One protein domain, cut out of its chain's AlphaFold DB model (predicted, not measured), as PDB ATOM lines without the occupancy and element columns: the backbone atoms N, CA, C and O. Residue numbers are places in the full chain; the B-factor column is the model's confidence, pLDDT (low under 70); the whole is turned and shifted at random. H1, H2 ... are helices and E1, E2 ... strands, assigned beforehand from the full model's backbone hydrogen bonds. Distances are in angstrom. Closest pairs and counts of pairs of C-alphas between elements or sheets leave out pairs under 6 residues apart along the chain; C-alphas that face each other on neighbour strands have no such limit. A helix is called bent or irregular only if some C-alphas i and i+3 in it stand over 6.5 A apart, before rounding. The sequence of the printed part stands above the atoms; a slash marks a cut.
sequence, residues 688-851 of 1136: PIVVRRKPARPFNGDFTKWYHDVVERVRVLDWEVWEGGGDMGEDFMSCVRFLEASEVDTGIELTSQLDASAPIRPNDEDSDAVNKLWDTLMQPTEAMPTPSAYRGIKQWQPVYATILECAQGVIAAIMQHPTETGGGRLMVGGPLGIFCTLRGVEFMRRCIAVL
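What this domain is: This is residues 688 to 851 of the 1136 residues of an uncharacterized protein of Sphaerobolus stellatus (strain SS14) (UniProt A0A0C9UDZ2). A short parallel ribbon, E1 and E2, sits between the last parts of H3 and H5. To one side H2 and H3 fold back as a helical hairpin, with short H1 at its open end; to the other, long H5 crosses H6, which lies near the middle and meets the last residues of H4. The printed part has 164 residues, with six named helices and two named strands in the order H1 H2 H3 E1 H4 H5 E2 H6; it is mostly helix. It is compact, with a radius of gyration of the C-alphas of 16.2 A, and spans 48 by 37 by 28 A.

How they stand to each other: Begin at the sheet, where E1, residues 752 to 754, and E2, residues 826 to 828, are parallel neighbours; N 754 and O 827, 2.8 A apart, are within hydrogen-bond range. Residues 690 to 691 pair antiparallel with 753 to 754 of E1. Next look at H3, residues 732 to 744: its closest C-alphas to E2 are those of Glu 743 and Met 827, 6.1 A apart. For H5, residues 796 to 815, and E2 they are Ile 814 and Leu 826, 6.9 A. H6, residues 835 to 845, touches H5 at a steep tilt of 49 degrees, opposite ways, closest at the C-alphas of Ala 807 and Thr 837, 5.9 A. H4, residues 764 to 778, touches H6 with 777 to 778 alone, closest at the C-alphas of Met 778 and Cys 836, 5.2 A. E1, H4, H5 and E2 form a strand-helix-strand unit, parallel neighbour strands with helices between, its crossover right-handed. H2, residues 703 to 716, and H3 are a helical hairpin at a shallow tilt of 29 degrees, closest at the C-alphas of Phe 703 and Val 744, 6.0 A. H1, residues 698 to 701, touches H3, closest at the C-alphas of Gly 701 and Val 744, 4.4 A. Every O i to N i+4 pair is within hydrogen-bond range in H2, H5 and H6, against 7 of 9 in H3 and 9 of 11 in H4; H1 is too short for one.

Where its parts are: Find C-alpha 698 at (-70.441, -77.992, 131.075), where H1 begins. H2 is 19.8 A long, H3 18.8 A, H5 28.2 A and H6 13.9 A, ending at C-alpha 845, (-61.251, -54.026, 123.716). H4, 20.6 A, is irregular: C-alphas 765 and 768 are 8.4 A apart.

The domain as a whole: The C-alphas farthest apart, of Gly 747 and Lys 794, are 48.7 A apart. The printed part has no cut. The links H2 to H3 and H4 to H5 are long. The model's mean pLDDT over the printed part is 72.0; 52 residues are under 70, among them 716 to 735.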
ATOM      1  N   PRO A 688     -53.808 -69.182 141.016       53.75
ATOM      2  CA  PRO A 688     -54.592 -70.425 141.068       53.75
ATOM      3  C   PRO A 688     -55.607 -70.587 139.910       53.75
ATOM      4  O   PRO A 688     -56.712 -71.081 140.117       53.75
ATOM      5  N   ILE A 689     -55.258 -70.173 138.686       63.50
ATOM      6  CA  ILE A 689     -56.194 -70.125 137.549       63.50
ATOM      7  C   ILE A 689     -56.544 -71.540 137.048       63.50
ATOM      8  O   ILE A 689     -57.680 -71.787 136.657       63.50
ATOM      9  N   VAL A 690     -55.609 -72.504 137.087       65.62
ATOM     10  CA  VAL A 690     -55.863 -73.900 136.663       65.62
ATOM     11  C   VAL A 690     -56.179 -74.800 137.858       65.62
ATOM     12  O   VAL A 690     -55.293 -75.366 138.505       65.62
ATOM     13  N   VAL A 691     -57.466 -75.028 138.097       73.38
ATOM     14  CA  VAL A 691     -57.966 -76.024 139.045       73.38
ATOM     15  C   VAL A 691     -57.805 -77.424 138.440       73.38
ATOM     16  O   VAL A 691     -58.626 -77.901 137.651       73.38
ATOM     17  N   ARG A 692     -56.737 -78.131 138.833       70.62
ATOM     18  CA  ARG A 692     -56.480 -79.540 138.462       70.62
ATOM     19  C   ARG A 692     -57.409 -80.508 139.209       70.62
ATOM     20  O   ARG A 692     -56.990 -81.253 140.094       70.62
ATOM     21  N   ARG A 693     -58.692 -80.480 138.858       72.81
ATOM     22  CA  ARG A 693     -59.736 -81.421 139.288       72.81
ATOM     23  C   ARG A 693     -60.524 -81.842 138.050       72.81
ATOM     24  O   ARG A 693     -60.712 -81.023 137.156       72.81
ATOM     25  N   LYS A 694     -61.008 -83.090 138.008       73.50
ATOM     26  CA  LYS A 694     -61.903 -83.548 136.934       73.50
ATOM     27  C   LYS A 694     -63.192 -82.712 136.987       73.50
ATOM     28  O   LYS A 694     -63.902 -82.832 137.989       73.50
ATOM     29  N   PRO A 695     -63.487 -81.861 135.991       73.00
ATOM     30  CA  PRO A 695     -64.623 -80.957 136.086       73.00
ATOM     31  C   PRO A 695     -65.946 -81.707 135.919       73.00
ATOM     32  O   PRO A 695     -66.005 -82.770 135.293       73.00
ATOM     33  N   ALA A 696     -67.035 -81.126 136.422       74.00
ATOM     34  CA  ALA A 696     -68.356 -81.488 135.923       74.00
ATOM     35  C   ALA A 696     -68.472 -80.987 134.475       74.00
ATOM     36  O   ALA A 696     -68.147 -79.831 134.211       74.00
ATOM     37  N   ARG A 697     -68.922 -81.841 133.543       73.94
ATOM     38  CA  ARG A 697     -69.105 -81.457 132.130       73.94
ATOM     39  C   ARG A 697     -69.982 -80.199 132.040       73.94
ATOM     40  O   ARG A 697     -71.083 -80.229 132.606       73.94
ATOM     41  N   PRO A 698     -69.581 -79.141 131.311       73.69
ATOM     42  CA  PRO A 698     -70.441 -77.992 131.075       73.69
ATOM     43  C   PRO A 698     -71.782 -78.453 130.505       73.69
ATOM     44  O   PRO A 698     -71.845 -79.325 129.634       73.69
ATOM     45  N   PHE A 699     -72.870 -77.919 131.061       75.56
ATOM     46  CA  PHE A 699     -74.243 -78.245 130.660       75.56
ATOM     47  C   PHE A 699     -74.588 -79.754 130.709       75.56
ATOM     48  O   PHE A 699     -75.563 -80.177 130.100       75.56
ATOM     49  N   ASN A 700     -73.818 -80.572 131.446       78.69
ATOM     50  CA  ASN A 700     -73.866 -82.044 131.446       78.69
ATOM     51  C   ASN A 700     -73.677 -82.699 130.059       78.69
ATOM     52  O   ASN A 700     -74.000 -83.872 129.886       78.69
ATOM     53  N   GLY A 701     -73.132 -81.968 129.084       73.75
ATOM     54  CA  GLY A 701     -73.031 -82.405 127.690       73.75
ATOM     55  C   GLY A 701     -74.244 -82.071 126.807       73.75
ATOM     56  O   GLY A 701     -74.335 -82.545 125.676       73.75
ATOM     57  N   ASP A 702     -75.186 -81.259 127.299       78.31
ATOM     58  CA  ASP A 702     -76.308 -80.751 126.507       78.31
ATOM     59  C   ASP A 702     -75.868 -79.576 125.615       78.31
ATOM     60  O   ASP A 702     -75.908 -78.406 126.011       78.31
ATOM     61  N   PHE A 703     -75.470 -79.903 124.381       76.81
ATOM     62  CA  PHE A 703     -75.149 -78.936 123.326       76.81
ATOM     63  C   PHE A 703     -76.278 -77.939 123.041       76.81
ATOM     64  O   PHE A 703     -75.996 -76.798 122.691       76.81
ATOM     65  N   THR A 704     -77.549 -78.333 123.160       75.94
ATOM     66  CA  THR A 704     -78.678 -77.441 122.847       75.94
ATOM     67  C   THR A 704     -78.846 -76.392 123.941       75.94
ATOM     68  O   THR A 704     -78.973 -75.203 123.648       75.94
ATOM     69  N   LYS A 705     -78.764 -76.806 125.209       77.62
ATOM     70  CA  LYS A 705     -78.767 -75.889 126.353       77.62
ATOM     71  C   LYS A 705     -77.541 -74.978 126.356       77.62
ATOM     72  O   LYS A 705     -77.701 -73.782 126.570       77.62
ATOM     73  N   TRP A 706     -76.353 -75.518 126.078       85.12
ATOM     74  CA  TRP A 706     -75.138 -74.719 125.902       85.12
ATOM     75  C   TRP A 706     -75.296 -73.678 124.787       85.12
ATOM     76  O   TRP A 706     -75.014 -72.506 125.006       85.12
ATOM     77  N   TYR A 707     -75.791 -74.078 123.612       80.62
ATOM     78  CA  TYR A 707     -75.955 -73.166 122.483       80.62
ATOM     79  C   TYR A 707     -76.949 -72.041 122.798       80.62
ATOM     80  O   TYR A 707     -76.676 -70.883 122.492       80.62
ATOM     81  N   HIS A 708     -78.073 -72.345 123.458       79.44
ATOM     82  CA  HIS A 708     -79.014 -71.316 123.908       79.44
ATOM     83  C   HIS A 708     -78.414 -70.373 124.958       79.44
ATOM     84  O   HIS A 708     -78.626 -69.165 124.859       79.44
ATOM     85  N   ASP A 709     -77.649 -70.901 125.917       81.62
ATOM     86  CA  ASP A 709     -76.932 -70.095 126.909       81.62
ATOM     87  C   ASP A 709     -75.938 -69.156 126.211       81.62
ATOM     88  O   ASP A 709     -76.030 -67.943 126.365       81.62
ATOM     89  N   VAL A 710     -75.087 -69.679 125.320       79.12
ATOM     90  CA  VAL A 710     -74.128 -68.882 124.539       79.12
ATOM     91  C   VAL A 710     -74.808 -67.862 123.630       79.12
ATOM     92  O   VAL A 710     -74.306 -66.748 123.518       79.12
ATOM     93  N   VAL A 711     -75.943 -68.172 122.999       79.50
ATOM     94  CA  VAL A 711     -76.684 -67.198 122.178       79.50
ATOM     95  C   VAL A 711     -77.202 -66.030 123.023       79.50
ATOM     96  O   VAL A 711     -77.038 -64.880 122.613       79.50
ATOM     97  N   GLU A 712     -77.760 -66.285 124.210       78.06
ATOM     98  CA  GLU A 712     -78.210 -65.203 125.096       78.06
ATOM     99  C   GLU A 712     -77.013 -64.458 125.720       78.06
ATOM    100  O   GLU A 712     -77.012 -63.229 125.751       78.06
ATOM    101  N   ARG A 713     -75.933 -65.157 126.105       78.19
ATOM    102  CA  ARG A 713     -74.676 -64.529 126.551       78.19
ATOM    103  C   ARG A 713     -74.100 -63.590 125.483       78.19
ATOM    104  O   ARG A 713     -73.771 -62.447 125.793       78.19
ATOM    105  N   VAL A 714     -74.013 -64.036 124.223       75.38
ATOM    106  CA  VAL A 714     -73.567 -63.226 123.066       75.38
ATOM    107  C   VAL A 714     -74.438 -61.982 122.909       75.38
ATOM    108  O   VAL A 714     -73.914 -60.887 122.724       75.38
ATOM    109  N   ARG A 715     -75.760 -62.134 123.028       73.50
ATOM    110  CA  ARG A 715     -76.722 -61.033 122.919       73.50
ATOM    111  C   ARG A 715     -76.559 -59.983 124.026       73.50
ATOM    112  O   ARG A 715     -76.761 -58.806 123.748       73.50
ATOM    113  N   VAL A 716     -76.183 -60.373 125.248       68.19
ATOM    114  CA  VAL A 716     -76.009 -59.439 126.383       68.19
ATOM    115  C   VAL A 716     -74.609 -58.794 126.437       68.19
ATOM    116  O   VAL A 716     -74.420 -57.816 127.159       68.19
ATOM    117  N   LEU A 717     -73.633 -59.241 125.631       67.00
ATOM    118  CA  LEU A 717     -72.369 -58.493 125.472       67.00
ATOM    119  C   LEU A 717     -72.567 -57.097 124.874       67.00
ATOM    120  O   LEU A 717     -71.723 -56.235 125.115       67.00
ATOM    121  N   ASP A 718     -73.634 -56.901 124.089       61.50
ATOM    122  CA  ASP A 718     -73.835 -55.713 123.251       61.50
ATOM    123  C   ASP A 718     -72.547 -55.379 122.474       61.50
ATOM    124  O   ASP A 718     -71.947 -54.306 122.592       61.50
ATOM    125  N   TRP A 719     -72.036 -56.406 121.781       65.19
ATOM    126  CA  TRP A 719     -70.813 -56.328 120.994       65.19
ATOM    127  C   TRP A 719     -71.113 -55.512 119.740       65.19
ATOM    128  O   TRP A 719     -71.770 -56.006 118.820       65.19
ATOM    129  N   GLU A 720     -70.646 -54.263 119.717       52.94
ATOM    130  CA  GLU A 720     -70.740 -53.387 118.548       52.94
ATOM    131  C   GLU A 720     -70.235 -54.143 117.314       52.94
ATOM    132  O   GLU A 720     -69.097 -54.623 117.301       52.94
ATOM    133  N   VAL A 721     -71.104 -54.296 116.306       51.31
ATOM    134  CA  VAL A 721     -70.787 -55.035 115.078       51.31
ATOM    135  C   VAL A 721     -69.524 -54.428 114.486       51.31
ATOM    136  O   VAL A 721     -69.497 -53.248 114.142       51.31
ATOM    137  N   TRP A 722     -68.459 -55.224 114.416       46.06
ATOM    138  CA  TRP A 722     -67.179 -54.730 113.936       46.06
ATOM    139  C   TRP A 722     -67.264 -54.605 112.414       46.06
ATOM    140  O   TRP A 722     -67.078 -55.574 111.690       46.06
ATOM    141  N   GLU A 723     -67.562 -53.402 111.922       45.09
ATOM    142  CA  GLU A 723     -67.555 -53.052 110.488       45.09
ATOM    143  C   GLU A 723     -66.111 -52.983 109.919       45.09
ATOM    144  O   GLU A 723     -65.823 -52.217 109.002       45.09
ATOM    145  N   GLY A 724     -65.167 -53.707 110.535       40.44
ATOM    146  CA  GLY A 724     -63.736 -53.407 110.545       40.44
ATOM    147  C   GLY A 724     -62.855 -54.234 109.614       40.44
ATOM    148  O   GLY A 724     -61.660 -53.943 109.546       40.44
ATOM    149  N   GLY A 725     -63.403 -55.224 108.906       41.06
ATOM    150  CA  GLY A 725     -62.718 -55.990 107.863       41.06
ATOM    151  C   GLY A 725     -61.403 -56.643 108.300       41.06
ATOM    152  O   GLY A 725     -60.463 -56.713 107.508       41.06
ATOM    153  N   GLY A 726     -61.286 -57.064 109.561       41.72
ATOM    154  CA  GLY A 726     -60.046 -57.603 110.116       41.72
ATOM    155  C   GLY A 726     -59.623 -58.937 109.486       41.72
ATOM    156  O   GLY A 726     -60.245 -59.969 109.737       41.72
ATOM    157  N   ASP A 727     -58.488 -58.948 108.769       47.69
ATOM    158  CA  ASP A 727     -57.887 -60.133 108.116       47.69
ATOM    159  C   ASP A 727     -57.774 -61.376 109.035       47.69
ATOM    160  O   ASP A 727     -57.756 -62.515 108.561       47.69
ATOM    161  N   MET A 728     -57.715 -61.185 110.357       42.09
ATOM    162  CA  MET A 728     -57.624 -62.245 111.363       42.09
ATOM    163  C   MET A 728     -58.710 -62.114 112.445       42.09
ATOM    164  O   MET A 728     -58.428 -61.653 113.549       42.09
ATOM    165  N   GLY A 729     -59.923 -62.610 112.169       49.09
ATOM    166  CA  GLY A 729     -60.824 -63.086 113.235       49.09
ATOM    167  C   GLY A 729     -62.220 -62.465 113.375       49.09
ATOM    168  O   GLY A 729     -62.738 -62.457 114.489       49.09
ATOM    169  N   GLU A 730     -62.874 -62.005 112.302       47.19
ATOM    170  CA  GLU A 730     -64.253 -61.457 112.369       47.19
ATOM    171  C   GLU A 730     -65.391 -62.498 112.484       47.19
ATOM    172  O   GLU A 730     -66.387 -62.451 111.772       47.19
ATOM    173  N   ASP A 731     -65.257 -63.432 113.425       62.78
ATOM    174  CA  ASP A 731     -66.247 -63.538 114.504       62.78
ATOM    175  C   ASP A 731     -65.568 -64.179 115.721       62.78
ATOM    176  O   ASP A 731     -65.459 -65.405 115.857       62.78
ATOM    177  N   PHE A 732     -65.120 -63.320 116.636       61.44
ATOM    178  CA  PHE A 732     -64.592 -63.714 117.939       61.44
ATOM    179  C   PHE A 732     -65.576 -64.625 118.684       61.44
ATOM    180  O   PHE A 732     -65.158 -65.625 119.267       61.44
ATOM    181  N   MET A 733     -66.884 -64.366 118.577       69.62
ATOM    182  CA  MET A 733     -67.914 -65.174 119.221       69.62
ATOM    183  C   MET A 733     -68.073 -66.554 118.578       69.62
ATOM    184  O   MET A 733     -68.461 -67.489 119.270       69.62
ATOM    185  N   SER A 734     -67.716 -66.743 117.307       67.94
ATOM    186  CA  SER A 734     -67.660 -68.078 116.690       67.94
ATOM    187  C   SER A 734     -66.412 -68.859 117.099       67.94
ATOM    188  O   SER A 734     -66.481 -70.073 117.288       67.94
ATOM    189  N   CYS A 735     -65.294 -68.179 117.363       63.75
ATOM    190  CA  CYS A 735     -64.132 -68.811 117.993       63.75
ATOM    191  C   CYS A 735     -64.418 -69.209 119.457       63.75
ATOM    192  O   CYS A 735     -64.028 -70.294 119.882       63.75
ATOM    193  N   VAL A 736     -65.176 -68.391 120.198       71.19
ATOM    194  CA  VAL A 736     -65.711 -68.714 121.538       71.19
ATOM    195  C   VAL A 736     -66.683 -69.892 121.487       71.19
ATOM    196  O   VAL A 736     -66.527 -70.838 122.254       71.19
ATOM    197  N   ARG A 737     -67.655 -69.875 120.560       76.19
ATOM    198  CA  ARG A 737     -68.598 -70.988 120.352       76.19
ATOM    199  C   ARG A 737     -67.840 -72.290 120.123       76.19
ATOM    200  O   ARG A 737     -68.104 -73.273 120.791       76.19
ATOM    201  N   PHE A 738     -66.858 -72.286 119.226       70.06
ATOM    202  CA  PHE A 738     -66.043 -73.459 118.913       70.06
ATOM    203  C   PHE A 738     -65.196 -73.953 120.106       70.06
ATOM    204  O   PHE A 738     -65.017 -75.162 120.293       70.06
ATOM    205  N   LEU A 739     -64.687 -73.028 120.931       69.50
ATOM    206  CA  LEU A 739     -63.987 -73.348 122.176       69.50
ATOM    207  C   LEU A 739     -64.903 -74.074 123.167       69.50
ATOM    208  O   LEU A 739     -64.609 -75.201 123.556       69.50
ATOM    209  N   GLU A 740     -66.029 -73.467 123.530       77.44
ATOM    210  CA  GLU A 740     -66.916 -74.031 124.549       77.44
ATOM    211  C   GLU A 740     -67.685 -75.267 124.027       77.44
ATOM    212  O   GLU A 740     -67.905 -76.216 124.778       77.44
ATOM    213  N   ALA A 741     -68.006 -75.337 122.726       76.19
ATOM    214  CA  ALA A 741     -68.678 -76.482 122.096       76.19
ATOM    215  C   ALA A 741     -67.957 -77.810 122.367       76.19
ATOM    216  O   ALA A 741     -68.575 -78.788 122.782       76.19
ATOM    217  N   SER A 742     -66.634 -77.856 122.176       70.69
ATOM    218  CA  SER A 742     -65.859 -79.086 122.398       70.69
ATOM    219  C   SER A 742     -65.639 -79.413 123.884       70.69
ATOM    220  O   SER A 742     -65.041 -80.443 124.185       70.69
ATOM    221  N   GLU A 743     -66.109 -78.588 124.817       76.69
ATOM    222  CA  GLU A 743     -66.165 -78.927 126.247       76.69
ATOM    223  C   GLU A 743     -67.508 -79.588 126.606       76.69
ATOM    224  O   GLU A 743     -67.600 -80.383 127.542       76.69
ATOM    225  N   VAL A 744     -68.542 -79.325 125.803       74.06
ATOM    226  CA  VAL A 744     -69.878 -79.928 125.910       74.06
ATOM    227  C   VAL A 744     -69.963 -81.266 125.158       74.06
ATOM    228  O   VAL A 744     -70.877 -82.051 125.394       74.06
ATOM    229  N   ASP A 745     -68.982 -81.613 124.321       73.00
ATOM    230  CA  ASP A 745     -68.964 -82.925 123.670       73.00
ATOM    231  C   ASP A 745     -68.820 -84.076 124.681       73.00
ATOM    232  O   ASP A 745     -67.800 -84.251 125.358       73.00
ATOM    233  N   THR A 746     -69.844 -84.926 124.735       66.31
ATOM    234  CA  THR A 746     -69.852 -86.173 125.513       66.31
ATOM    235  C   THR A 746     -68.715 -87.138 125.148       66.31
ATOM    236  O   THR A 746     -68.288 -87.907 126.007       66.31
ATOM    237  N   GLY A 747     -68.188 -87.080 123.918       65.31
ATOM    238  CA  GLY A 747     -67.038 -87.865 123.460       65.31
ATOM    239  C   GLY A 747     -65.676 -87.344 123.933       65.31
ATOM    240  O   GLY A 747     -64.673 -88.037 123.773       65.31
ATOM    241  N   ILE A 748     -65.624 -86.151 124.531       62.84
ATOM    242  CA  ILE A 748     -64.394 -85.505 125.000       62.84
ATOM    243  C   ILE A 748     -64.260 -85.673 126.520       62.84
ATOM    244  O   ILE A 748     -65.254 -85.605 127.242       62.84
ATOM    245  N   GLU A 749     -63.046 -85.905 127.026       72.44
ATOM    246  CA  GLU A 749     -62.750 -85.929 128.464       72.44
ATOM    247  C   GLU A 749     -61.987 -84.663 128.883       72.44
ATOM    248  O   GLU A 749     -61.014 -84.270 128.248       72.44
ATOM    249  N   LEU A 750     -62.458 -84.024 129.957       75.81
ATOM    250  CA  LEU A 750     -61.886 -82.816 130.550       75.81
ATOM    251  C   LEU A 750     -61.210 -83.199 131.874       75.81
ATOM    252  O   LEU A 750     -61.829 -83.862 132.711       75.81
ATOM    253  N   THR A 751     -59.957 -82.790 132.089       75.38
ATOM    254  CA  THR A 751     -59.180 -83.170 133.297       75.38
ATOM    255  C   THR A 751     -58.754 -82.005 134.184       75.38
ATOM    256  O   THR A 751     -58.280 -82.222 135.300       75.38
ATOM    257  N   SER A 752     -58.926 -80.778 133.707       78.56
ATOM    258  CA  SER A 752     -58.634 -79.536 134.420       78.56
ATOM    259  C   SER A 752     -59.684 -78.491 134.066       78.56
ATOM    260  O   SER A 752     -60.216 -78.480 132.955       78.56
ATOM    261  N   GLN A 753     -59.960 -77.609 135.020       82.75
ATOM    262  CA  GLN A 753     -60.792 -76.429 134.835       82.75
ATOM    263  C   GLN A 753     -59.925 -75.184 134.970       82.75
ATOM    264  O   GLN A 753     -59.147 -75.066 135.913       82.75
ATOM    265  N   LEU A 754     -60.093 -74.247 134.050       79.62
ATOM    266  CA  LEU A 754     -59.643 -72.877 134.201       79.62
ATOM    267  C   LEU A 754     -60.730 -72.089 134.938       79.62
ATOM    268  O   LEU A 754     -61.886 -72.110 134.518       79.62
ATOM    269  N   ASP A 755     -60.392 -71.399 136.021       79.19
ATOM    270  CA  ASP A 755     -61.303 -70.471 136.692       79.19
ATOM    271  C   ASP A 755     -60.913 -69.023 136.374       79.19
ATOM    272  O   ASP A 755     -60.016 -68.444 136.983       79.19
ATOM    273  N   ALA A 756     -61.611 -68.441 135.398       72.00
ATOM    274  CA  ALA A 756     -61.463 -67.042 135.006       72.00
ATOM    275  C   ALA A 756     -62.333 -66.076 135.838       72.00
ATOM    276  O   ALA A 756     -62.397 -64.891 135.518       72.00
ATOM    277  N   SER A 757     -63.046 -66.572 136.859       72.62
ATOM    278  CA  SER A 757     -63.946 -65.770 137.702       72.62
ATOM    279  C   SER A 757     -63.322 -65.305 139.021       72.62
ATOM    280  O   SER A 757     -63.895 -64.452 139.704       72.62
ATOM    281  N   ALA A 758     -62.137 -65.830 139.361       72.31
ATOM    282  CA  ALA A 758     -61.411 -65.513 140.587       72.31
ATOM    283  C   ALA A 758     -61.326 -63.986 140.819       72.31
ATOM    284  O   ALA A 758     -60.916 -63.258 139.911       72.31
ATOM    285  N   PRO A 759     -61.720 -63.478 142.003       66.38
ATOM    286  CA  PRO A 759     -61.779 -62.045 142.247       66.38
ATOM    287  C   PRO A 759     -60.388 -61.415 142.186       66.38
ATOM    288  O   PRO A 759     -59.443 -61.898 142.817       66.38
ATOM    289  N   ILE A 760     -60.290 -60.295 141.467       69.00
ATOM    290  CA  ILE A 760     -59.139 -59.393 141.553       69.00
ATOM    291  C   ILE A 760     -58.915 -59.033 143.032       69.00
ATOM    292  O   ILE A 760     -59.870 -58.766 143.759       69.00
ATOM    293  N   ARG A 761     -57.654 -59.019 143.483       71.38
ATOM    294  CA  ARG A 761     -57.244 -58.474 144.790       71.38
ATOM    295  C   ARG A 761     -56.719 -57.041 144.577       71.38
ATOM    296  O   ARG A 761     -55.518 -56.884 144.363       71.38
ATOM    297  N   PRO A 762     -57.577 -56.001 144.543       63.16
ATOM    298  CA  PRO A 762     -57.128 -54.623 144.354       63.16
ATOM    299  C   PRO A 762     -56.373 -54.099 145.585       63.16
ATOM    300  O   PRO A 762     -56.560 -54.585 146.699       63.16
ATOM    301  N   ASN A 763     -55.578 -53.043 145.394       67.19
ATOM    302  CA  ASN A 763     -55.022 -52.272 146.508       67.19
ATOM    303  C   ASN A 763     -56.150 -51.580 147.303       67.19
ATOM    304  O   ASN A 763     -57.113 -51.082 146.712       67.19
ATOM    305  N   ASP A 764     -56.000 -51.503 148.629       67.62
ATOM    306  CA  ASP A 764     -57.085 -51.198 149.578       67.62
ATOM    307  C   ASP A 764     -57.908 -49.923 149.271       67.62
ATOM    308  O   ASP A 764     -59.120 -49.912 149.484       67.62
ATOM    309  N   GLU A 765     -57.293 -48.849 148.757       64.38
ATOM    310  CA  GLU A 765     -57.923 -47.515 148.662       64.38
ATOM    311  C   GLU A 765     -59.066 -47.366 147.636       64.38
ATOM    312  O   GLU A 765     -59.864 -46.428 147.756       64.38
ATOM    313  N   ASP A 766     -59.140 -48.252 146.636       76.31
ATOM    314  CA  ASP A 766     -60.207 -48.293 145.614       76.31
ATOM    315  C   ASP A 766     -61.002 -49.625 145.669       76.31
ATOM    316  O   ASP A 766     -61.872 -49.863 144.825       76.31
ATOM    317  N   SER A 767     -60.729 -50.489 146.661       77.50
ATOM    318  CA  SER A 767     -61.123 -51.909 146.691       77.50
ATOM    319  C   SER A 767     -62.606 -52.160 146.392       77.50
ATOM    320  O   SER A 767     -62.927 -52.801 145.391       77.50
ATOM    321  N   ASP A 768     -63.524 -51.577 147.169       84.00
ATOM    322  CA  ASP A 768     -64.975 -51.760 146.995       84.00
ATOM    323  C   ASP A 768     -65.481 -51.359 145.596       84.00
ATOM    324  O   ASP A 768     -66.449 -51.928 145.088       84.00
ATOM    325  N   ALA A 769     -64.837 -50.379 144.952       85.31
ATOM    326  CA  ALA A 769     -65.225 -49.907 143.628       85.31
ATOM    327  C   ALA A 769     -64.695 -50.815 142.507       85.31
ATOM    328  O   ALA A 769     -65.396 -51.016 141.513       85.31
ATOM    329  N   VAL A 770     -63.496 -51.388 142.675       85.50
ATOM    330  CA  VAL A 770     -62.910 -52.361 141.737       85.50
ATOM    331  C   VAL A 770     -63.587 -53.724 141.864       85.50
ATOM    332  O   VAL A 770     -63.937 -54.314 140.845       85.50
ATOM    333  N   ASN A 771     -63.865 -54.186 143.087       84.81
ATOM    334  CA  ASN A 771     -64.607 -55.426 143.332       84.81
ATOM    335  C   ASN A 771     -65.998 -55.350 142.692       84.81
ATOM    336  O   ASN A 771     -66.365 -56.226 141.917       84.81
ATOM    337  N   LYS A 772     -66.718 -54.237 142.889       88.81
ATOM    338  CA  LYS A 772     -68.025 -54.022 142.253       88.81
ATOM    339  C   LYS A 772     -67.955 -53.944 140.720       88.81
ATOM    340  O   LYS A 772     -68.900 -54.351 140.051       88.81
ATOM    341  N   LEU A 773     -66.865 -53.422 140.146       88.31
ATOM    342  CA  LEU A 773     -66.649 -53.482 138.696       88.31
ATOM    343  C   LEU A 773     -66.442 -54.933 138.239       88.31
ATOM    344  O   LEU A 773     -67.029 -55.335 137.237       88.31
ATOM    345  N   TRP A 774     -65.647 -55.714 138.974       86.50
ATOM    346  CA  TRP A 774     -65.425 -57.129 138.686       86.50
ATOM    347  C   TRP A 774     -66.729 -57.931 138.782       86.50
ATOM    348  O   TRP A 774     -67.051 -58.643 137.840       86.50
ATOM    349  N   ASP A 775     -67.544 -57.737 139.823       86.75
ATOM    350  CA  ASP A 775     -68.854 -58.390 139.977       86.75
ATOM    351  C   ASP A 775     -69.781 -58.146 138.767       86.75
ATOM    352  O   ASP A 775     -70.430 -59.073 138.276       86.75
ATOM    353  N   THR A 776     -69.825 -56.919 138.234       87.50
ATOM    354  CA  THR A 776     -70.598 -56.596 137.019       87.50
ATOM    355  C   THR A 776     -69.935 -57.110 135.733       87.50
ATOM    356  O   THR A 776     -70.629 -57.490 134.788       87.50
ATOM    357  N   LEU A 777     -68.602 -57.188 135.663       83.12
ATOM    358  CA  LEU A 777     -67.910 -57.849 134.548       83.12
ATOM    359  C   LEU A 777     -68.154 -59.365 134.548       83.12
ATOM    360  O   LEU A 777     -68.323 -59.942 133.478       83.12
ATOM    361  N   MET A 778     -68.233 -60.003 135.718       83.69
ATOM    362  CA  MET A 778     -68.457 -61.443 135.862       83.69
ATOM    363  C   MET A 778     -69.921 -61.861 135.664       83.69
ATOM    364  O   MET A 778     -70.168 -63.001 135.277       83.69
ATOM    365  N   GLN A 779     -70.898 -60.974 135.878       84.00
ATOM    366  CA  GLN A 779     -72.313 -61.267 135.622       84.00
ATOM    367  C   GLN A 779     -72.662 -61.135 134.126       84.00
ATOM    368  O   GLN A 779     -72.779 -60.015 133.628       84.00
ATOM    369  N   PRO A 780     -72.913 -62.235 133.382       70.00
ATOM    370  CA  PRO A 780     -73.190 -62.166 131.946       70.00
ATOM    371  C   PRO A 780     -74.556 -61.545 131.624       70.00
ATOM    372  O   PRO A 780     -74.788 -61.182 130.479       70.00
ATOM    373  N   THR A 781     -75.450 -61.440 132.612       76.56
ATOM    374  CA  THR A 781     -76.799 -60.866 132.502       76.56
ATOM    375  C   THR A 781     -76.853 -59.356 132.735       76.56
ATOM    376  O   THR A 781     -77.876 -58.742 132.442       76.56
ATOM    377  N   GLU A 782     -75.793 -58.743 133.270       81.25
ATOM    378  CA  GLU A 782     -75.707 -57.283 133.381       81.25
ATOM    379  C   GLU A 782     -75.144 -56.685 132.083       81.25
ATOM    380  O   GLU A 782     -74.266 -57.268 131.441       81.25
ATOM    381  N   ALA A 783     -75.622 -55.502 131.691       80.31
ATOM    382  CA  ALA A 783     -75.077 -54.778 130.542       80.31
ATOM    383  C   ALA A 783     -73.587 -54.440 130.751       80.31
ATOM    384  O   ALA A 783     -73.133 -54.286 131.888       80.31
ATOM    385  N   MET A 784     -72.824 -54.309 129.659       82.94
ATOM    386  CA  MET A 784     -71.389 -54.016 129.728       82.94
ATOM    387  C   MET A 784     -71.128 -52.706 130.508       82.94
ATOM    388  O   MET A 784     -71.673 -51.660 130.136       82.94
ATOM    389  N   PRO A 785     -70.323 -52.719 131.588       83.19
ATOM    390  CA  PRO A 785     -70.120 -51.537 132.419       83.19
ATOM    391  C   PRO A 785     -69.378 -50.429 131.664       83.19
ATOM    392  O   PRO A 785     -68.423 -50.676 130.932       83.19
ATOM    393  N   THR A 786     -69.774 -49.177 131.900       78.75
ATOM    394  CA  THR A 786     -69.040 -47.996 131.420       78.75
ATOM    395  C   THR A 786     -68.149 -47.437 132.537       78.75
ATOM    396  O   THR A 786     -68.622 -47.304 133.669       78.75
ATOM    397  N   PRO A 787     -66.885 -47.042 132.269       78.94
ATOM    398  CA  PRO A 787     -65.988 -46.513 133.308       78.94
ATOM    399  C   PRO A 787     -66.560 -45.311 134.082       78.94
ATOM    400  O   PRO A 787     -66.320 -45.150 135.277       78.94
ATOM    401  N   SER A 788     -67.396 -44.492 133.434       77.31
ATOM    402  CA  SER A 788     -68.060 -43.323 134.030       77.31
ATOM    403  C   SER A 788     -69.090 -43.652 135.127       77.31
ATOM    404  O   SER A 788     -69.441 -42.759 135.910       77.31
ATOM    405  N   ALA A 789     -69.549 -44.906 135.218       85.50
ATOM    406  CA  ALA A 789     -70.394 -45.392 136.309       85.50
ATOM    407  C   ALA A 789     -69.596 -45.664 137.602       85.50
ATOM    408  O   ALA A 789     -70.129 -45.510 138.701       85.50
ATOM    409  N   TYR A 790     -68.302 -45.985 137.493       87.38
ATOM    410  CA  TYR A 790     -67.450 -46.438 138.601       87.38
ATOM    411  C   TYR A 790     -66.571 -45.309 139.150       87.38
ATOM    412  O   TYR A 790     -65.363 -45.448 139.315       87.38
ATOM    413  N   ARG A 791     -67.198 -44.175 139.492       84.00
ATOM    414  CA  ARG A 791     -66.522 -42.952 139.984       84.00
ATOM    415  C   ARG A 791     -65.727 -43.113 141.292       84.00
ATOM    416  O   ARG A 791     -65.066 -42.167 141.704       84.00
ATOM    417  N   GLY A 792     -65.830 -44.265 141.958       85.56
ATOM    418  CA  GLY A 792     -64.993 -44.618 143.107       85.56
ATOM    419  C   GLY A 792     -63.574 -45.047 142.720       85.56
ATOM    420  O   GLY A 792     -62.676 -44.900 143.540       85.56
ATOM    421  N   ILE A 793     -63.365 -45.520 141.483       87.19
ATOM    422  CA  ILE A 793     -62.047 -45.893 140.957       87.19
ATOM    423  C   ILE A 793     -61.308 -44.611 140.565       87.19
ATOM    424  O   ILE A 793     -61.653 -43.944 139.584       87.19
ATOM    425  N   LYS A 794     -60.288 -44.260 141.352       85.31
ATOM    426  CA  LYS A 794     -59.418 -43.097 141.142       85.31
ATOM    427  C   LYS A 794     -58.268 -43.444 140.199       85.31
ATOM    428  O   LYS A 794     -57.834 -42.584 139.435       85.31
ATOM    429  N   GLN A 795     -57.783 -44.689 140.233       81.94
ATOM    430  CA  GLN A 795     -56.671 -45.156 139.399       81.94
ATOM    431  C   GLN A 795     -57.091 -46.312 138.484       81.94
ATOM    432  O   GLN A 795     -57.116 -47.472 138.877       81.94
ATOM    433  N   TRP A 796     -57.364 -45.994 137.217       81.06
ATOM    434  CA  TRP A 796     -57.755 -46.985 136.206       81.06
ATOM    435  C   TRP A 796     -56.594 -47.826 135.659       81.06
ATOM    436  O   TRP A 796     -56.815 -48.936 135.189       81.06
ATOM    437  N   GLN A 797     -55.356 -47.328 135.732       79.25
ATOM    438  CA  GLN A 797     -54.179 -48.017 135.187       79.25
ATOM    439  C   GLN A 797     -53.922 -49.386 135.856       79.25
ATOM    440  O   GLN A 797     -53.852 -50.370 135.122       79.25
ATOM    441  N   PRO A 798     -53.903 -49.504 137.205       81.31
ATOM    442  CA  PRO A 798     -53.833 -50.801 137.883       81.31
ATOM    443  C   PRO A 798     -55.008 -51.730 137.546       81.31
ATOM    444  O   PRO A 798     -54.808 -52.922 137.358       81.31
ATOM    445  N   VAL A 799     -56.226 -51.191 137.411       82.38
ATOM    446  CA  VAL A 799     -57.421 -51.986 137.074       82.38
ATOM    447  C   VAL A 799     -57.287 -52.612 135.684       82.38
ATOM    448  O   VAL A 799     -57.497 -53.812 135.536       82.38
ATOM    449  N   TYR A 800     -56.877 -51.840 134.674       81.69
ATOM    450  CA  TYR A 800     -56.609 -52.387 133.341       81.69
ATOM    451  C   TYR A 800     -55.430 -53.367 133.341       81.69
ATOM    452  O   TYR A 800     -55.511 -54.388 132.664       81.69
ATOM    453  N   ALA A 801     -54.372 -53.099 134.115       79.56
ATOM    454  CA  ALA A 801     -53.243 -54.015 134.250       79.56
ATOM    455  C   ALA A 801     -53.691 -55.380 134.796       79.56
ATOM    456  O   ALA A 801     -53.408 -56.391 134.165       79.56
ATOM    457  N   THR A 802     -54.472 -55.434 135.879       80.06
ATOM    458  CA  THR A 802     -54.881 -56.722 136.465       80.06
ATOM    459  C   THR A 802     -55.976 -57.443 135.668       80.06
ATOM    460  O   THR A 802     -55.992 -58.673 135.637       80.06
ATOM    461  N   ILE A 803     -56.852 -56.731 134.942       80.69
ATOM    462  CA  ILE A 803     -57.748 -57.380 133.961       80.69
ATOM    463  C   ILE A 803     -56.920 -57.980 132.806       80.69
ATOM    464  O   ILE A 803     -57.220 -59.086 132.347       80.69
ATOM    465  N   LEU A 804     -55.844 -57.306 132.376       78.94
ATOM    466  CA  LEU A 804     -54.925 -57.811 131.354       78.94
ATOM    467  C   LEU A 804     -54.094 -58.998 131.848       78.94
ATOM    468  O   LEU A 804     -54.000 -59.983 131.128       78.94
ATOM    469  N   GLU A 805     -53.565 -58.957 133.068       79.12
ATOM    470  CA  GLU A 805     -52.861 -60.077 133.709       79.12
ATOM    471  C   GLU A 805     -53.783 -61.290 133.887       79.12
ATOM    472  O   GLU A 805     -53.363 -62.418 133.642       79.12
ATOM    473  N   CYS A 806     -55.060 -61.083 134.231       77.75
ATOM    474  CA  CYS A 806     -56.049 -62.161 134.294       77.75
ATOM    475  C   CYS A 806     -56.313 -62.772 132.905       77.75
ATOM    476  O   CYS A 806     -56.277 -63.994 132.743       77.75
ATOM    477  N   ALA A 807     -56.492 -61.941 131.872       78.38
ATOM    478  CA  ALA A 807     -56.684 -62.405 130.497       78.38
ATOM    479  C   ALA A 807     -55.438 -63.104 129.919       78.38
ATOM    480  O   ALA A 807     -55.554 -64.139 129.262       78.38
ATOM    481  N   GLN A 808     -54.243 -62.574 130.189       76.62
ATOM    482  CA  GLN A 808     -52.963 -63.173 129.811       76.62
ATOM    483  C   GLN A 808     -52.705 -64.469 130.580       76.62
ATOM    484  O   GLN A 808     -52.247 -65.431 129.977       76.62
ATOM    485  N   GLY A 809     -53.057 -64.538 131.866       77.88
ATOM    486  CA  GLY A 809     -52.997 -65.756 132.671       77.88
ATOM    487  C   GLY A 809     -53.940 -66.842 132.153       77.88
ATOM    488  O   GLY A 809     -53.536 -67.997 132.042       77.88
ATOM    489  N   VAL A 810     -55.158 -66.473 131.738       77.06
ATOM    490  CA  VAL A 810     -56.093 -67.372 131.043       77.06
ATOM    491  C   VAL A 810     -55.509 -67.870 129.717       77.06
ATOM    492  O   VAL A 810     -55.505 -69.074 129.469       77.06
ATOM    493  N   ILE A 811     -54.969 -66.979 128.881       74.31
ATOM    494  CA  ILE A 811     -54.364 -67.342 127.589       74.31
ATOM    495  C   ILE A 811     -53.133 -68.239 127.781       74.31
ATOM    496  O   ILE A 811     -53.038 -69.281 127.137       74.31
ATOM    497  N   ALA A 812     -52.226 -67.884 128.691       75.62
ATOM    498  CA  ALA A 812     -51.028 -68.658 128.997       75.62
ATOM    499  C   ALA A 812     -51.381 -70.042 129.553       75.62
ATOM    500  O   ALA A 812     -50.768 -71.027 129.156       75.62
ATOM    501  N   ALA A 813     -52.406 -70.145 130.401       77.00
ATOM    502  CA  ALA A 813     -52.892 -71.422 130.913       77.00
ATOM    503  C   ALA A 813     -53.574 -72.295 129.842       77.00
ATOM    504  O   ALA A 813     -53.466 -73.515 129.914       77.00
ATOM    505  N   ILE A 814     -54.242 -71.697 128.846       73.06
ATOM    506  CA  ILE A 814     -54.752 -72.417 127.665       73.06
ATOM    507  C   ILE A 814     -53.588 -72.909 126.796       73.06
ATOM    508  O   ILE A 814     -53.593 -74.065 126.381       73.06
ATOM    509  N   MET A 815     -52.593 -72.055 126.536       73.12
ATOM    510  CA  MET A 815     -51.430 -72.394 125.709       73.12
ATOM    511  C   MET A 815     -50.566 -73.480 126.358       73.12
ATOM    512  O   MET A 815     -50.221 -74.437 125.688       73.12
ATOM    513  N   GLN A 816     -50.266 -73.370 127.654       74.62
ATOM    514  CA  GLN A 816     -49.404 -74.299 128.402       74.62
ATOM    515  C   GLN A 816     -50.118 -75.590 128.853       74.62
ATOM    516  O   GLN A 816     -49.556 -76.362 129.638       74.62
ATOM    517  N   HIS A 817     -51.368 -75.835 128.436       75.12
ATOM    518  CA  HIS A 817     -52.090 -77.047 128.828       75.12
ATOM    519  C   HIS A 817     -51.670 -78.246 127.949       75.12
ATOM    520  O   HIS A 817     -51.965 -78.231 126.754       75.12
ATOM    521  N   PRO A 818     -51.044 -79.310 128.501       68.19
ATOM    522  CA  PRO A 818     -50.437 -80.386 127.705       68.19
ATOM    523  C   PRO A 818     -51.465 -81.121 126.833       68.19
ATOM    524  O   PRO A 818     -52.376 -81.751 127.371       68.19
ATOM    525  N   THR A 819     -51.331 -81.091 125.506       62.03
ATOM    526  CA  THR A 819     -52.419 -81.453 124.578       62.03
ATOM    527  C   THR A 819     -52.475 -82.934 124.190       62.03
ATOM    528  O   THR A 819     -53.527 -83.414 123.774       62.03
ATOM    529  N   GLU A 820     -51.381 -83.680 124.353       55.09
ATOM    530  CA  GLU A 820     -51.231 -85.031 123.776       55.09
ATOM    531  C   GLU A 820     -51.778 -86.201 124.619       55.09
ATOM    532  O   GLU A 820     -51.737 -87.354 124.185       55.09
ATOM    533  N   THR A 821     -52.317 -85.948 125.814       51.03
ATOM    534  CA  THR A 821     -52.962 -87.001 126.629       51.03
ATOM    535  C   THR A 821     -54.480 -87.025 126.430       51.03
ATOM    536  O   THR A 821     -55.071 -86.072 125.924       51.03
ATOM    537  N   GLY A 822     -55.160 -88.063 126.933       54.78
ATOM    538  CA  GLY A 822     -56.630 -88.065 127.050       54.78
ATOM    539  C   GLY A 822     -57.198 -86.913 127.900       54.78
ATOM    540  O   GLY A 822     -58.391 -86.647 127.836       54.78
ATOM    541  N   GLY A 823     -56.342 -86.207 128.650       56.06
ATOM    542  CA  GLY A 823     -56.655 -84.972 129.365       56.06
ATOM    543  C   GLY A 823     -56.240 -83.683 128.650       56.06
ATOM    544  O   GLY A 823     -56.283 -82.617 129.257       56.06
ATOM    545  N   GLY A 824     -55.844 -83.723 127.372       61.59
ATOM    546  CA  GLY A 824     -55.377 -82.563 126.592       61.59
ATOM    547  C   GLY A 824     -56.433 -81.513 126.229       61.59
ATOM    548  O   GLY A 824     -56.293 -80.777 125.253       61.59
ATOM    549  N   ARG A 825     -57.519 -81.473 127.002       68.44
ATOM    550  CA  ARG A 825     -58.690 -80.618 126.845       68.44
ATOM    551  C   ARG A 825     -58.903 -79.909 128.189       68.44
ATOM    552  O   ARG A 825     -59.428 -80.491 129.141       68.44
ATOM    553  N   LEU A 826     -58.427 -78.670 128.275       75.69
ATOM    554  CA  LEU A 826     -58.731 -77.759 129.376       75.69
ATOM    555  C   LEU A 826     -60.193 -77.313 129.247       75.69
ATOM    556  O   LEU A 826     -60.598 -76.908 128.160       75.69
ATOM    557  N   MET A 827     -60.962 -77.371 130.334       78.06
ATOM    558  CA  MET A 827     -62.276 -76.729 130.402       78.06
ATOM    559  C   MET A 827     -62.072 -75.242 130.691       78.06
ATOM    560  O   MET A 827     -61.500 -74.905 131.731       78.06
ATOM    561  N   VAL A 828     -62.475 -74.353 129.789       70.75
ATOM    562  CA  VAL A 828     -62.191 -72.923 129.901       70.75
ATOM    563  C   VAL A 828     -63.359 -72.226 130.594       70.75
ATOM    564  O   VAL A 828     -64.298 -71.766 129.954       70.75
ATOM    565  N   GLY A 829     -63.281 -72.118 131.922       64.94
ATOM    566  CA  GLY A 829     -64.285 -71.470 132.766       64.94
ATOM    567  C   GLY A 829     -65.169 -72.439 133.551       64.94
ATOM    568  O   GLY A 829     -65.041 -73.657 133.471       64.94
ATOM    569  N   GLY A 830     -66.073 -71.875 134.358       66.25
ATOM    570  CA  GLY A 830     -67.168 -72.607 135.008       66.25
ATOM    571  C   GLY A 830     -68.430 -72.638 134.130       66.25
ATOM    572  O   GLY A 830     -68.324 -72.632 132.907       66.25
ATOM    573  N   PRO A 831     -69.648 -72.575 134.710       60.66
ATOM    574  CA  PRO A 831     -70.885 -72.394 133.935       60.66
ATOM    575  C   PRO A 831     -70.840 -71.175 133.000       60.66
ATOM    576  O   PRO A 831     -71.437 -71.187 131.928       60.66
ATOM    577  N   LEU A 832     -70.087 -70.147 133.404       66.19
ATOM    578  CA  LEU A 832     -69.852 -68.901 132.677       66.19
ATOM    579  C   LEU A 832     -68.825 -69.023 131.536       66.19
ATOM    580  O   LEU A 832     -68.629 -68.048 130.827       66.19
ATOM    581  N   GLY A 833     -68.180 -70.182 131.345       74.06
ATOM    582  CA  GLY A 833     -67.215 -70.425 130.265       74.06
ATOM    583  C   GLY A 833     -66.049 -69.427 130.217       74.06
ATOM    584  O   GLY A 833     -65.700 -68.795 131.221       74.06
ATOM    585  N   ILE A 834     -65.471 -69.230 129.027       77.62
ATOM    586  CA  ILE A 834     -64.423 -68.216 128.815       77.62
ATOM    587  C   ILE A 834     -65.005 -66.796 128.950       77.62
ATOM    588  O   ILE A 834     -64.260 -65.829 129.105       77.62
ATOM    589  N   PHE A 835     -66.336 -66.677 128.939       74.75
ATOM    590  CA  PHE A 835     -67.140 -65.457 128.873       74.75
ATOM    591  C   PHE A 835     -66.833 -64.400 129.945       74.75
ATOM    592  O   PHE A 835     -66.906 -63.209 129.651       74.75
ATOM    593  N   CYS A 836     -66.410 -64.808 131.144       74.69
ATOM    594  CA  CYS A 836     -65.848 -63.915 132.167       74.69
ATOM    595  C   CYS A 836     -64.619 -63.153 131.644       74.69
ATOM    596  O   CYS A 836     -64.591 -61.920 131.634       74.69
ATOM    597  N   THR A 837     -63.642 -63.894 131.113       76.50
ATOM    598  CA  THR A 837     -62.473 -63.340 130.415       76.50
ATOM    599  C   THR A 837     -62.894 -62.490 129.230       76.50
ATOM    600  O   THR A 837     -62.319 -61.431 129.030       76.50
ATOM    601  N   LEU A 838     -63.901 -62.909 128.451       76.00
ATOM    602  CA  LEU A 838     -64.362 -62.129 127.298       76.00
ATOM    603  C   LEU A 838     -64.980 -60.796 127.711       76.00
ATOM    604  O   LEU A 838     -64.779 -59.824 127.003       76.00
ATOM    605  N   ARG A 839     -65.708 -60.721 128.832       81.19
ATOM    606  CA  ARG A 839     -66.256 -59.455 129.346       81.19
ATOM    607  C   ARG A 839     -65.147 -58.542 129.859       81.19
ATOM    608  O   ARG A 839     -65.153 -57.362 129.527       81.19
ATOM    609  N   GLY A 840     -64.147 -59.083 130.560       81.38
ATOM    610  CA  GLY A 840     -62.931 -58.340 130.915       81.38
ATOM    611  C   GLY A 840     -62.150 -57.854 129.685       81.38
ATOM    612  O   GLY A 840     -61.790 -56.683 129.600       81.38
ATOM    613  N   VAL A 841     -61.950 -58.725 128.693       76.31
ATOM    614  CA  VAL A 841     -61.259 -58.419 127.432       76.31
ATOM    615  C   VAL A 841     -62.078 -57.498 126.534       76.31
ATOM    616  O   VAL A 841     -61.467 -56.696 125.858       76.31
ATOM    617  N   GLU A 842     -63.410 -57.524 126.541       75.75
ATOM    618  CA  GLU A 842     -64.273 -56.605 125.775       75.75
ATOM    619  C   GLU A 842     -64.328 -55.219 126.422       75.75
ATOM    620  O   GLU A 842     -64.187 -54.205 125.739       75.75
ATOM    621  N   PHE A 843     -64.428 -55.168 127.752       79.38
ATOM    622  CA  PHE A 843     -64.226 -53.946 128.527       79.38
ATOM    623  C   PHE A 843     -62.837 -53.342 128.261       79.38
ATOM    624  O   PHE A 843     -62.711 -52.128 128.118       79.38
ATOM    625  N   MET A 844     -61.817 -54.190 128.086       73.31
ATOM    626  CA  MET A 844     -60.503 -53.785 127.584       73.31
ATOM    627  C   MET A 844     -60.399 -53.635 126.059       73.31
ATOM    628  O   MET A 844     -59.446 -53.000 125.647       73.31
ATOM    629  N   ARG A 845     -61.297 -54.147 125.202       66.62
ATOM    630  CA  ARG A 845     -61.251 -54.026 123.716       66.62
ATOM    631  C   ARG A 845     -61.891 -52.740 123.236       66.62
ATOM    632  O   ARG A 845     -61.418 -52.121 122.288       66.62
ATOM    633  N   ARG A 846     -62.806 -52.229 124.053       63.78
ATOM    634  CA  ARG A 846     -63.100 -50.801 124.183       63.78
ATOM    635  C   ARG A 846     -61.836 -49.985 124.592       63.78
ATOM    636  O   ARG A 846     -61.934 -48.773 124.763       63.78
ATOM    637  N   CYS A 847     -60.648 -50.618 124.683       50.22
ATOM    638  CA  CYS A 847     -59.301 -50.018 124.667       50.22
ATOM    639  C   CYS A 847     -58.238 -50.679 123.705       50.22
ATOM    640  O   CYS A 847     -57.495 -49.917 123.094       50.22
ATOM    641  N   ILE A 848     -58.080 -52.022 123.577       41.31
ATOM    642  CA  ILE A 848     -56.956 -52.767 122.912       41.31
ATOM    643  C   ILE A 848     -57.384 -54.169 122.347       41.31
ATOM    644  O   ILE A 848     -58.226 -54.843 122.926       41.31
ATOM    645  N   ALA A 849     -56.808 -54.641 121.223       41.97
ATOM    646  CA  ALA A 849     -57.334 -55.730 120.357       41.97
ATOM    647  C   ALA A 849     -56.903 -57.216 120.626       41.97
ATOM    648  O   ALA A 849     -56.224 -57.530 121.599       41.97
ATOM    649  N   VAL A 850     -57.337 -58.140 119.742       51.66
ATOM    650  CA  VAL A 850     -57.469 -59.615 119.919       51.66
ATOM    651  C   VAL A 850     -56.767 -60.425 118.803       51.66
ATOM    652  O   VAL A 850     -56.801 -59.990 117.656       51.66
ATOM    653  N   LEU A 851     -56.196 -61.621 119.085       55.16
ATOM    654  CA  LEU A 851     -55.629 -62.499 118.022       55.16
ATOM    655  C   LEU A 851     -55.589 -64.035 118.266       55.16
ATOM    656  O   LEU A 851     -55.530 -64.799 117.304       55.16
TER     657      LEU A 851